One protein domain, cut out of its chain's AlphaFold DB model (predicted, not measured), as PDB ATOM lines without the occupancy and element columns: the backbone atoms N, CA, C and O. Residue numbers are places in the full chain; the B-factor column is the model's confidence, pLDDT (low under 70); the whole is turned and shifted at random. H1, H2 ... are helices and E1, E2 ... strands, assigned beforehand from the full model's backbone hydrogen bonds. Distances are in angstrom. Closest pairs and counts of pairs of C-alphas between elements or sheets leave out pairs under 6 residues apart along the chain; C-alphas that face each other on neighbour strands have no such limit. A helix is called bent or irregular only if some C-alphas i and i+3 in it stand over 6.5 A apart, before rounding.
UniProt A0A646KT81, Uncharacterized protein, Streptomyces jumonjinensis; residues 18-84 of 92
ATOM      1  N   VAL A  18      16.467 -48.444  20.948       96.38
ATOM      2  CA  VAL A  18      17.286 -48.558  22.175       96.38
ATOM      3  C   VAL A  18      17.384 -49.996  22.685       96.38
ATOM      4  O   VAL A  18      18.198 -50.294  23.554       96.38
ATOM      5  N   HIS A  19      16.548 -50.891  22.156       97.00
ATOM      6  CA  HIS A  19      16.555 -52.319  22.447       97.00
ATOM      7  C   HIS A  19      16.018 -53.102  21.244       97.00
ATOM      8  O   HIS A  19      15.054 -52.655  20.626       97.00
ATOM      9  N   GLY A  20      16.601 -54.267  20.953       96.06
ATOM     10  CA  GLY A  20      16.267 -55.099  19.791       96.06
ATOM     11  C   GLY A  20      17.246 -54.924  18.625       96.06
ATOM     12  O   GLY A  20      18.307 -54.317  18.779       96.06
ATOM     13  N   GLU A  21      16.908 -55.484  17.461       95.25
ATOM     14  CA  GLU A  21      17.734 -55.355  16.254       95.25
ATOM     15  C   GLU A  21      17.801 -53.884  15.804       95.25
ATOM     16  O   GLU A  21      16.744 -53.253  15.685       95.25
ATOM     17  N   PRO A  22      18.995 -53.327  15.531       94.25
ATOM     18  CA  PRO A  22      19.129 -51.952  15.062       94.25
ATOM     19  C   PRO A  22      18.332 -51.684  13.782       94.25
ATOM     20  O   PRO A  22      18.203 -52.543  12.911       94.25
ATOM     21  N   ALA A  23      17.828 -50.461  13.654       92.19
ATOM     22  CA  ALA A  23      17.155 -49.977  12.458       92.19
ATOM     23  C   ALA A  23      17.541 -48.517  12.205       92.19
ATOM     24  O   ALA A  23      17.968 -47.819  13.126       92.19
ATOM     25  N   GLU A  24      17.378 -48.071  10.960       93.06
ATOM     26  CA  GLU A  24      17.672 -46.691  10.573       93.06
ATOM     27  C   GLU A  24      16.858 -45.711  11.439       93.06
ATOM     28  O   GLU A  24      15.633 -45.873  11.557       93.06
ATOM     29  N   PRO A  25      17.498 -44.700  12.055       93.50
ATOM     30  CA  PRO A  25      16.790 -43.712  12.848       93.50
ATOM     31  C   PRO A  25      15.815 -42.901  11.991       93.50
ATOM     32  O   PRO A  25      16.079 -42.550  10.841       93.50
ATOM     33  N   ILE A  26      14.679 -42.542  12.583       94.44
ATOM     34  CA  ILE A  26      13.695 -41.663  11.946       94.44
ATOM     35  C   ILE A  26      13.925 -40.257  12.482       94.44
ATOM     36  O   ILE A  26      13.885 -40.046  13.692       94.44
ATOM     37  N   VAL A  27      14.140 -39.291  11.592       92.94
ATOM     38  CA  VAL A  27      14.378 -37.894  11.967       92.94
ATOM     39  C   VAL A  27      13.336 -37.005  11.301       92.94
ATOM     40  O   VAL A  27      13.168 -37.053  10.083       92.94
ATOM     41  N   GLU A  28      12.661 -36.167  12.087       92.62
ATOM     42  CA  GLU A  28      11.852 -35.051  11.588       92.62
ATOM     43  C   GLU A  28      12.414 -33.711  12.082       92.62
ATOM     44  O   GLU A  28      12.960 -33.610  13.183       92.62
ATOM     45  N   GLY A  29      12.242 -32.664  11.273       91.06
ATOM     46  CA  GLY A  29      12.677 -31.299  11.566       91.06
ATOM     47  C   GLY A  29      13.442 -30.665  10.396       91.06
ATOM     48  O   GLY A  29      13.467 -31.240   9.304       91.06
ATOM     49  N   PRO A  30      14.059 -29.485  10.596       90.94
ATOM     50  CA  PRO A  30      14.162 -28.734  11.852       90.94
ATOM     51  C   PRO A  30      12.853 -28.073  12.312       90.94
ATOM     52  O   PRO A  30      12.008 -27.701  11.502       90.94
ATOM     53  N   PHE A  31      12.711 -27.896  13.626       88.12
ATOM     54  CA  PHE A  31      11.587 -27.227  14.284       88.12
ATOM     55  C   PHE A  31      12.016 -25.949  15.008       88.12
ATOM     56  O   PHE A  31      13.143 -25.838  15.485       88.12
ATOM     57  N   CYS A  32      11.067 -25.016  15.130       84.62
ATOM     58  CA  CYS A  32      11.237 -23.698  15.749       84.62
ATOM     59  C   CYS A  32      11.524 -23.700  17.254       84.62
ATOM     60  O   CYS A  32      12.073 -22.735  17.773       84.62
ATOM     61  N   SER A  33      11.060 -24.723  17.968       83.38
ATOM     62  CA  SER A  33      11.128 -24.818  19.427       83.38
ATOM     63  C   SER A  33      10.904 -26.270  19.869       83.38
ATOM     64  O   SER A  33      10.414 -27.076  19.064       83.38
ATOM     65  N   PRO A  34      11.179 -26.619  21.140       82.75
ATOM     66  CA  PRO A  34      10.844 -27.936  21.679       82.75
ATOM     67  C   PRO A  34       9.342 -28.225  21.597       82.75
ATOM     68  O   PRO A  34       8.945 -29.326  21.229       82.75
ATOM     69  N   SER A  35       8.490 -27.224  21.838       83.12
ATOM     70  CA  SER A  35       7.035 -27.370  21.704       83.12
ATOM     71  C   SER A  35       6.618 -27.670  20.258       83.12
ATOM     72  O   SER A  35       5.782 -28.544  20.038       83.12
ATOM     73  N   CYS A  36       7.236 -27.013  19.262       85.62
ATOM     74  CA  CYS A  36       7.023 -27.328  17.842       85.62
ATOM     75  C   CYS A  36       7.434 -28.785  17.532       85.62
ATOM     76  O   CYS A  36       6.733 -29.492  16.807       85.62
ATOM     77  N   ALA A  37       8.560 -29.235  18.099       88.88
ATOM     78  CA  ALA A  37       9.083 -30.588  17.921       88.88
ATOM     79  C   ALA A  37       8.265 -31.662  18.666       88.88
ATOM     80  O   ALA A  37       8.192 -32.800  18.204       88.88
ATOM     81  N   GLY A  38       7.583 -31.316  19.762       90.00
ATOM     82  CA  GLY A  38       6.704 -32.229  20.501       90.00
ATOM     83  C   GLY A  38       5.575 -32.811  19.643       90.00
ATOM     84  O   GLY A  38       5.266 -33.994  19.751       90.00
ATOM     85  N   LEU A  39       5.040 -32.036  18.692       89.56
ATOM     86  CA  LEU A  39       4.057 -32.539  17.720       89.56
ATOM     87  C   LEU A  39       4.631 -33.641  16.815       89.56
ATOM     88  O   LEU A  39       3.896 -34.511  16.348       89.56
ATOM     89  N   ALA A  40       5.934 -33.601  16.537       93.31
ATOM     90  CA  ALA A  40       6.605 -34.627  15.750       93.31
ATOM     91  C   ALA A  40       6.845 -35.902  16.561       93.31
ATOM     92  O   ALA A  40       6.735 -36.987  16.002       93.31
ATOM     93  N   VAL A  41       7.079 -35.795  17.874       94.62
ATOM     94  CA  VAL A  41       7.189 -36.960  18.771       94.62
ATOM     95  C   VAL A  41       5.946 -37.847  18.657       94.62
ATOM     96  O   VAL A  41       6.060 -39.053  18.426       94.62
ATOM     97  N   ASP A  42       4.761 -37.236  18.716       92.69
ATOM     98  CA  ASP A  42       3.481 -37.920  18.527       92.69
ATOM     99  C   ASP A  42       3.345 -38.570  17.147       92.69
ATOM    100  O   ASP A  42       2.973 -39.743  17.036       92.69
ATOM    101  N   ARG A  43       3.634 -37.814  16.079       94.44
ATOM    102  CA  ARG A  43       3.503 -38.308  14.701       94.44
ATOM    103  C   ARG A  43       4.440 -39.471  14.421       94.44
ATOM    104  O   ARG A  43       4.015 -40.446  13.807       94.44
ATOM    105  N   ILE A  44       5.683 -39.384  14.883       96.62
ATOM    106  CA  ILE A  44       6.685 -40.432  14.715       96.62
ATOM    107  C   ILE A  44       6.247 -41.689  15.468       96.62
ATOM    108  O   ILE A  44       6.190 -42.758  14.863       96.62
ATOM    109  N   ALA A  45       5.882 -41.576  16.750       96.12
ATOM    110  CA  ALA A  45       5.446 -42.719  17.550       96.12
ATOM    111  C   ALA A  45       4.198 -43.393  16.950       96.12
ATOM    112  O   ALA A  45       4.172 -44.610  16.756       96.12
ATOM    113  N   GLY A  46       3.196 -42.598  16.561       95.81
ATOM    114  CA  GLY A  46       2.009 -43.094  15.866       95.81
ATOM    115  C   GLY A  46       2.331 -43.706  14.499       95.81
ATOM    116  O   GLY A  46       1.749 -44.720  14.120       95.81
ATOM    117  N   GLY A  47       3.289 -43.139  13.764       96.75
ATOM    118  CA  GLY A  47       3.758 -43.646  12.477       96.75
ATOM    119  C   GLY A  47       4.532 -44.962  12.582       96.75
ATOM    120  O   GLY A  47       4.436 -45.788  11.675       96.75
ATOM    121  N   ILE A  48       5.271 -45.181  13.673       96.69
ATOM    122  CA  ILE A  48       5.910 -46.467  13.989       96.69
ATOM    123  C   ILE A  48       4.826 -47.512  14.238       96.69
ATOM    124  O   ILE A  48       4.767 -48.501  13.510       96.69
ATOM    125  N   VAL A  49       3.900 -47.248  15.167       96.00
ATOM    126  CA  VAL A  49       2.809 -48.182  15.497       96.00
ATOM    127  C   VAL A  49       1.938 -48.488  14.278       96.00
ATOM    128  O   VAL A  49       1.589 -49.638  14.036       96.00
ATOM    129  N   LYS A  50       1.621 -47.484  13.452       96.69
ATOM    130  CA  LYS A  50       0.806 -47.673  12.246       96.69
ATOM    131  C   LYS A  50       1.497 -48.533  11.183       96.69
ATOM    132  O   LYS A  50       0.816 -49.276  10.486       96.69
ATOM    133  N   ARG A  51       2.817 -48.396  11.009       95.19
ATOM    134  CA  ARG A  51       3.569 -49.104   9.955       95.19
ATOM    135  C   ARG A  51       4.052 -50.482  10.388       95.19
ATOM    136  O   ARG A  51       4.032 -51.402   9.581       95.19
ATOM    137  N   MET A  52       4.507 -50.603  11.630       95.12
ATOM    138  CA  MET A  52       5.160 -51.804  12.161       95.12
ATOM    139  C   MET A  52       4.242 -52.617  13.084       95.12
ATOM    140  O   MET A  52       4.574 -53.746  13.438       95.12
ATOM    141  N   GLY A  53       3.089 -52.065  13.473       93.75
ATOM    142  CA  GLY A  53       2.256 -52.604  14.546       93.75
ATOM    143  C   GLY A  53       2.810 -52.267  15.934       93.75
ATOM    144  O   GLY A  53       3.846 -51.618  16.071       93.75
ATOM    145  N   GLY A  54       2.121 -52.730  16.979       94.75
ATOM    146  CA  GLY A  54       2.571 -52.598  18.367       94.75
ATOM    147  C   GLY A  54       1.841 -51.518  19.163       94.75
ATOM    148  O   GLY A  54       0.683 -51.211  18.890       94.75
ATOM    149  N   ASN A  55       2.513 -50.978  20.179       96.19
ATOM    150  CA  ASN A  55       1.956 -49.982  21.096       96.19
ATOM    151  C   ASN A  55       2.960 -48.858  21.342       96.19
ATOM    152  O   ASN A  55       4.166 -49.095  21.343       96.19
ATOM    153  N   ALA A  56       2.458 -47.654  21.606       96.69
ATOM    154  CA  ALA A  56       3.283 -46.520  21.992       96.69
ATOM    155  C   ALA A  56       2.750 -45.842  23.253       96.69
ATOM    156  O   ALA A  56       1.541 -45.726  23.449       96.69
ATOM    157  N   ALA A  57       3.676 -45.356  24.073       95.75
ATOM    158  CA  ALA A  57       3.424 -44.438  25.168       95.75
ATOM    159  C   ALA A  57       4.043 -43.086  24.811       95.75
ATOM    160  O   ALA A  57       5.209 -43.022  24.421       95.75
ATOM    161  N   VAL A  58       3.267 -42.013  24.946       94.00
ATOM    162  CA  VAL A  58       3.725 -40.648  24.674       94.00
ATOM    163  C   VAL A  58       3.571 -39.821  25.940       94.00
ATOM    164  O   VAL A  58       2.491 -39.778  26.528       94.00
ATOM    165  N   HIS A  59       4.640 -39.141  26.338       91.25
ATOM    166  CA  HIS A  59       4.628 -38.179  27.425       91.25
ATOM    167  C   HIS A  59       4.660 -36.759  26.848       91.25
ATOM    168  O   HIS A  59       5.723 -36.212  26.555       91.25
ATOM    169  N   ARG A  60       3.475 -36.163  26.670       80.06
ATOM    170  CA  ARG A  60       3.308 -34.858  26.004       80.06
ATOM    171  C   ARG A  60       3.599 -33.663  26.900       80.06
ATOM    172  O   ARG A  60       4.227 -32.716  26.449       80.06
ATOM    173  N   ASP A  61       3.190 -33.733  28.163       77.88
ATOM    174  CA  ASP A  61       3.206 -32.582  29.079       77.88
ATOM    175  C   ASP A  61       4.532 -32.425  29.845       77.88
ATOM    176  O   ASP A  61       4.586 -31.799  30.901       77.88
ATOM    177  N   ALA A  62       5.615 -33.025  29.346       73.81
ATOM    178  CA  ALA A  62       6.946 -32.837  29.916       73.81
ATOM    179  C   ALA A  62       7.593 -31.561  29.362       73.81
ATOM    180  O   ALA A  62       7.339 -31.179  28.221       73.81
ATOM    181  N   GLU A  63       8.522 -30.965  30.119       78.38
ATOM    182  CA  GLU A  63       9.412 -29.907  29.599       78.38
ATOM    183  C   GLU A  63      10.160 -30.362  28.332       78.38
ATOM    184  O   GLU A  63      10.493 -29.554  27.466       78.38
ATOM    185  N   GLN A  64      10.381 -31.675  28.207       81.81
ATOM    186  CA  GLN A  64      10.908 -32.333  27.019       81.81
ATOM    187  C   GLN A  64       9.984 -33.492  26.619       81.81
ATOM    188  O   GLN A  64      10.085 -34.580  27.193       81.81
ATOM    189  N   PRO A  65       9.074 -33.277  25.652       89.75
ATOM    190  CA  PRO A  65       8.225 -34.337  25.130       89.75
ATOM    191  C   PRO A  65       9.040 -35.531  24.626       89.75
ATOM    192  O   PRO A  65      10.023 -35.368  23.897       89.75
ATOM    193  N   PHE A  66       8.602 -36.737  24.978       94.56
ATOM    194  CA  PHE A  66       9.210 -37.980  24.507       94.56
ATOM    195  C   PHE A  66       8.150 -39.064  24.298       94.56
ATOM    196  O   PHE A  66       7.038 -38.987  24.825       94.56
ATOM    197  N   ALA A  67       8.499 -40.091  23.531       96.94
ATOM    198  CA  ALA A  67       7.669 -41.275  23.368       96.94
ATOM    199  C   ALA A  67       8.516 -42.546  23.332       96.94
ATOM    200  O   ALA A  67       9.697 -42.513  22.992       96.94
ATOM    201  N   ALA A  68       7.888 -43.673  23.644       97.38
ATOM    202  CA  ALA A  68       8.446 -44.997  23.427       97.38
ATOM    203  C   ALA A  68       7.439 -45.858  22.662       97.38
ATOM    204  O   ALA A  68       6.251 -45.835  22.980       97.38
ATOM    205  N   ALA A  69       7.899 -46.622  21.672       98.06
ATOM    206  CA  ALA A  69       7.078 -47.571  20.931       98.06
ATOM    207  C   ALA A  69       7.699 -48.971  20.979       98.06
ATOM    208  O   ALA A  69       8.876 -49.138  20.671       98.06
ATOM    209  N   LEU A  70       6.899 -49.966  21.359       97.94
ATOM    210  CA  LEU A  70       7.260 -51.381  21.331       97.94
ATOM    211  C   LEU A  70       6.614 -52.025  20.105       97.94
ATOM    212  O   LEU A  70       5.383 -52.037  19.992       97.94
ATOM    213  N   THR A  71       7.436 -52.574  19.217       97.81
ATOM    214  CA  THR A  71       6.995 -53.251  17.993       97.81
ATOM    215  C   THR A  71       7.062 -54.783  18.136       97.81
ATOM    216  O   THR A  71       7.796 -55.293  18.985       97.81
ATOM    217  N   PRO A  72       6.285 -55.556  17.346       97.50
ATOM    218  CA  PRO A  72       6.205 -57.020  17.481       97.50
ATOM    219  C   PRO A  72       7.514 -57.778  17.211       97.50
ATOM    220  O   PRO A  72       7.669 -58.907  17.663       97.50
ATOM    221  N   ASP A  73       8.451 -57.161  16.493       95.62
ATOM    222  CA  ASP A  73       9.811 -57.665  16.262       95.62
ATOM    223  C   ASP A  73      10.726 -57.536  17.500       95.62
ATOM    224  O   ASP A  73      11.915 -57.840  17.433       95.62
ATOM    225  N   GLY A  74      10.183 -57.082  18.635       95.81
ATOM    226  CA  GLY A  74      10.909 -56.916  19.891       95.81
ATOM    227  C   GLY A  74      11.701 -55.614  19.982       95.81
ATOM    228  O   GLY A  74      12.404 -55.412  20.975       95.81
ATOM    229  N   ARG A  75      11.602 -54.715  18.990       98.00
ATOM    230  CA  ARG A  75      12.283 -53.419  19.058       98.00
ATOM    231  C   ARG A  75      11.553 -52.458  19.994       98.00
ATOM    232  O   ARG A  75      10.330 -52.314  19.945       98.00
ATOM    233  N   ILE A  76      12.333 -51.749  20.806       97.94
ATOM    234  CA  ILE A  76      11.879 -50.580  21.563       97.94
ATOM    235  C   ILE A  76      12.472 -49.345  20.901       97.94
ATOM    236  O   ILE A  76      13.682 -49.121  20.935       97.94
ATOM    237  N   TRP A  77      11.599 -48.535  20.321       98.00
ATOM    238  CA  TRP A  77      11.922 -47.236  19.758       98.00
ATOM    239  C   TRP A  77      11.727 -46.163  20.817       98.00
ATOM    240  O   TRP A  77      10.682 -46.124  21.458       98.00
ATOM    241  N   VAL A  78      12.691 -45.263  20.967       97.31
ATOM    242  CA  VAL A  78      12.554 -44.047  21.774       97.31
ATOM    243  C   VAL A  78      12.575 -42.848  20.847       97.31
ATOM    244  O   VAL A  78      13.489 -42.704  20.037       97.31
ATOM    245  N   VAL A  79      11.565 -41.995  20.985       96.81
ATOM    246  CA  VAL A  79      11.431 -40.726  20.277       96.81
ATOM    247  C   VAL A  79      11.723 -39.591  21.247       96.81
ATOM    248  O   VAL A  79      11.065 -39.482  22.281       96.81
ATOM    249  N   ARG A  80      12.697 -38.742  20.922       94.44
ATOM    250  CA  ARG A  80      13.121 -37.609  21.757       94.44
ATOM    251  C   ARG A  80      13.482 -36.397  20.912       94.44
ATOM    252  O   ARG A  80      13.801 -36.528  19.732       94.44
ATOM    253  N   ILE A  81      13.444 -35.223  21.531       92.69
ATOM    254  CA  ILE A  81      13.900 -33.984  20.905       92.69
ATOM    255  C   ILE A  81      15.409 -33.855  21.133       92.69
ATOM    256  O   ILE A  81      15.869 -33.990  22.263       92.69
ATOM    257  N   VAL A  82      16.169 -33.595  20.072       90.06
ATOM    258  CA  VAL A  82      17.632 -33.470  20.111       90.06
ATOM    259  C   VAL A  82      18.096 -32.196  19.399       90.06
ATOM    260  O   VAL A  82      17.397 -31.698  18.503       90.06
ATOM    261  N   PRO A  83      19.260 -31.638  19.775       85.44
ATOM    262  CA  PRO A  83      19.903 -30.594  18.993       85.44
ATOM    263  C   PRO A  83      20.426 -31.148  17.649       85.44
ATOM    264  O   PRO A  83      20.694 -32.347  17.540       85.44
ATOM    265  N   PRO A  84      20.637 -30.296  16.628       76.25
ATOM    266  CA  PRO A  84      21.009 -30.730  15.278       76.25
ATOM    267  C   PRO A  84      22.330 -31.513  15.228       76.25
ATOM    268  O   PRO A  84      22.398 -32.589  14.632       76.25
TER     269      PRO A  84
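This is residues 18 to 84 of the 92 residues of an uncharacterized protein of Streptomyces jumonjinensis (UniProt A0A646KT81). A single long helix, H1, lies lengthwise over one face of a small sheet of three strands, E2, E3 and E4, whose other face is bare of named elements. A lone strand, E1, precedes the helix, comes close to its first part and runs near the sheet's edge strand E4. The printed part has 67 residues with one named helix and four named strands, in the order E1 H1 E2 E3 E4, and its class is mixed, helices and strands. The sheet has the order E2, E3, E4, all antiparallel. The whole is compact, with a radius of gyration of the C-alphas of 11.6 A and spans of 34 by 23 by 18 A.

E1, residues 26 to 31, pairs with no named strand. Its closest C-alphas to H1, residues 34 to 52, are those of Phe 31 and Ala 37, 5.5 A apart. E2, residues 55 to 59, E3, residues 66 to 70, and E4, residues 76 to 82, form a meander, each strand the antiparallel neighbour of the one before. H1 is on this sheet at a height of 7.6 A, in two layers, a helix on one face of a sheet. It lies over E3 and runs along the strands, at 2 degrees to E3 on the local plane. The closest C-alphas of H1 and E3 are those of Ala 45 and Ala 69, 6.1 A apart; those of H1 and E4 are Val 41 and Val 79, 5.9 A apart. E2 and E3 are a hairpin, with N 57 and O 68 within hydrogen-bond range at 2.8 A. E3 and E4 are a hairpin too, with N 69 and O 77 within range at 2.8 A. E1 and E4 are near each other, with 9 pairs of C-alphas within 10 A, while E1 is apart from E2 and E3. In H1, 13 of 15 O i to N i+4 pairs are within hydrogen-bond range.

E1 begins at C-alpha 26, (13.695, -41.663, 11.946), and has 6 residues. H1, 19 residues, is 26.3 A long, from C-alpha 34 at (10.844, -27.936, 21.679) to C-alpha 52, and is not bent. E2 is 13.7 A and E3 13.9 A long. E4, the longest strand by residues, is 18.1 A long and ends at C-alpha 82, (17.632, -33.470, 20.111).

The two C-alphas farthest apart, those of Cys 32 and Asp 73, are 34.0 A apart. The printed part, residues 18 to 84, has no cut. The link E2 to E3 is short and the other three are tight. The mean pLDDT of the printed part is 92.2, and no printed residue is under 70.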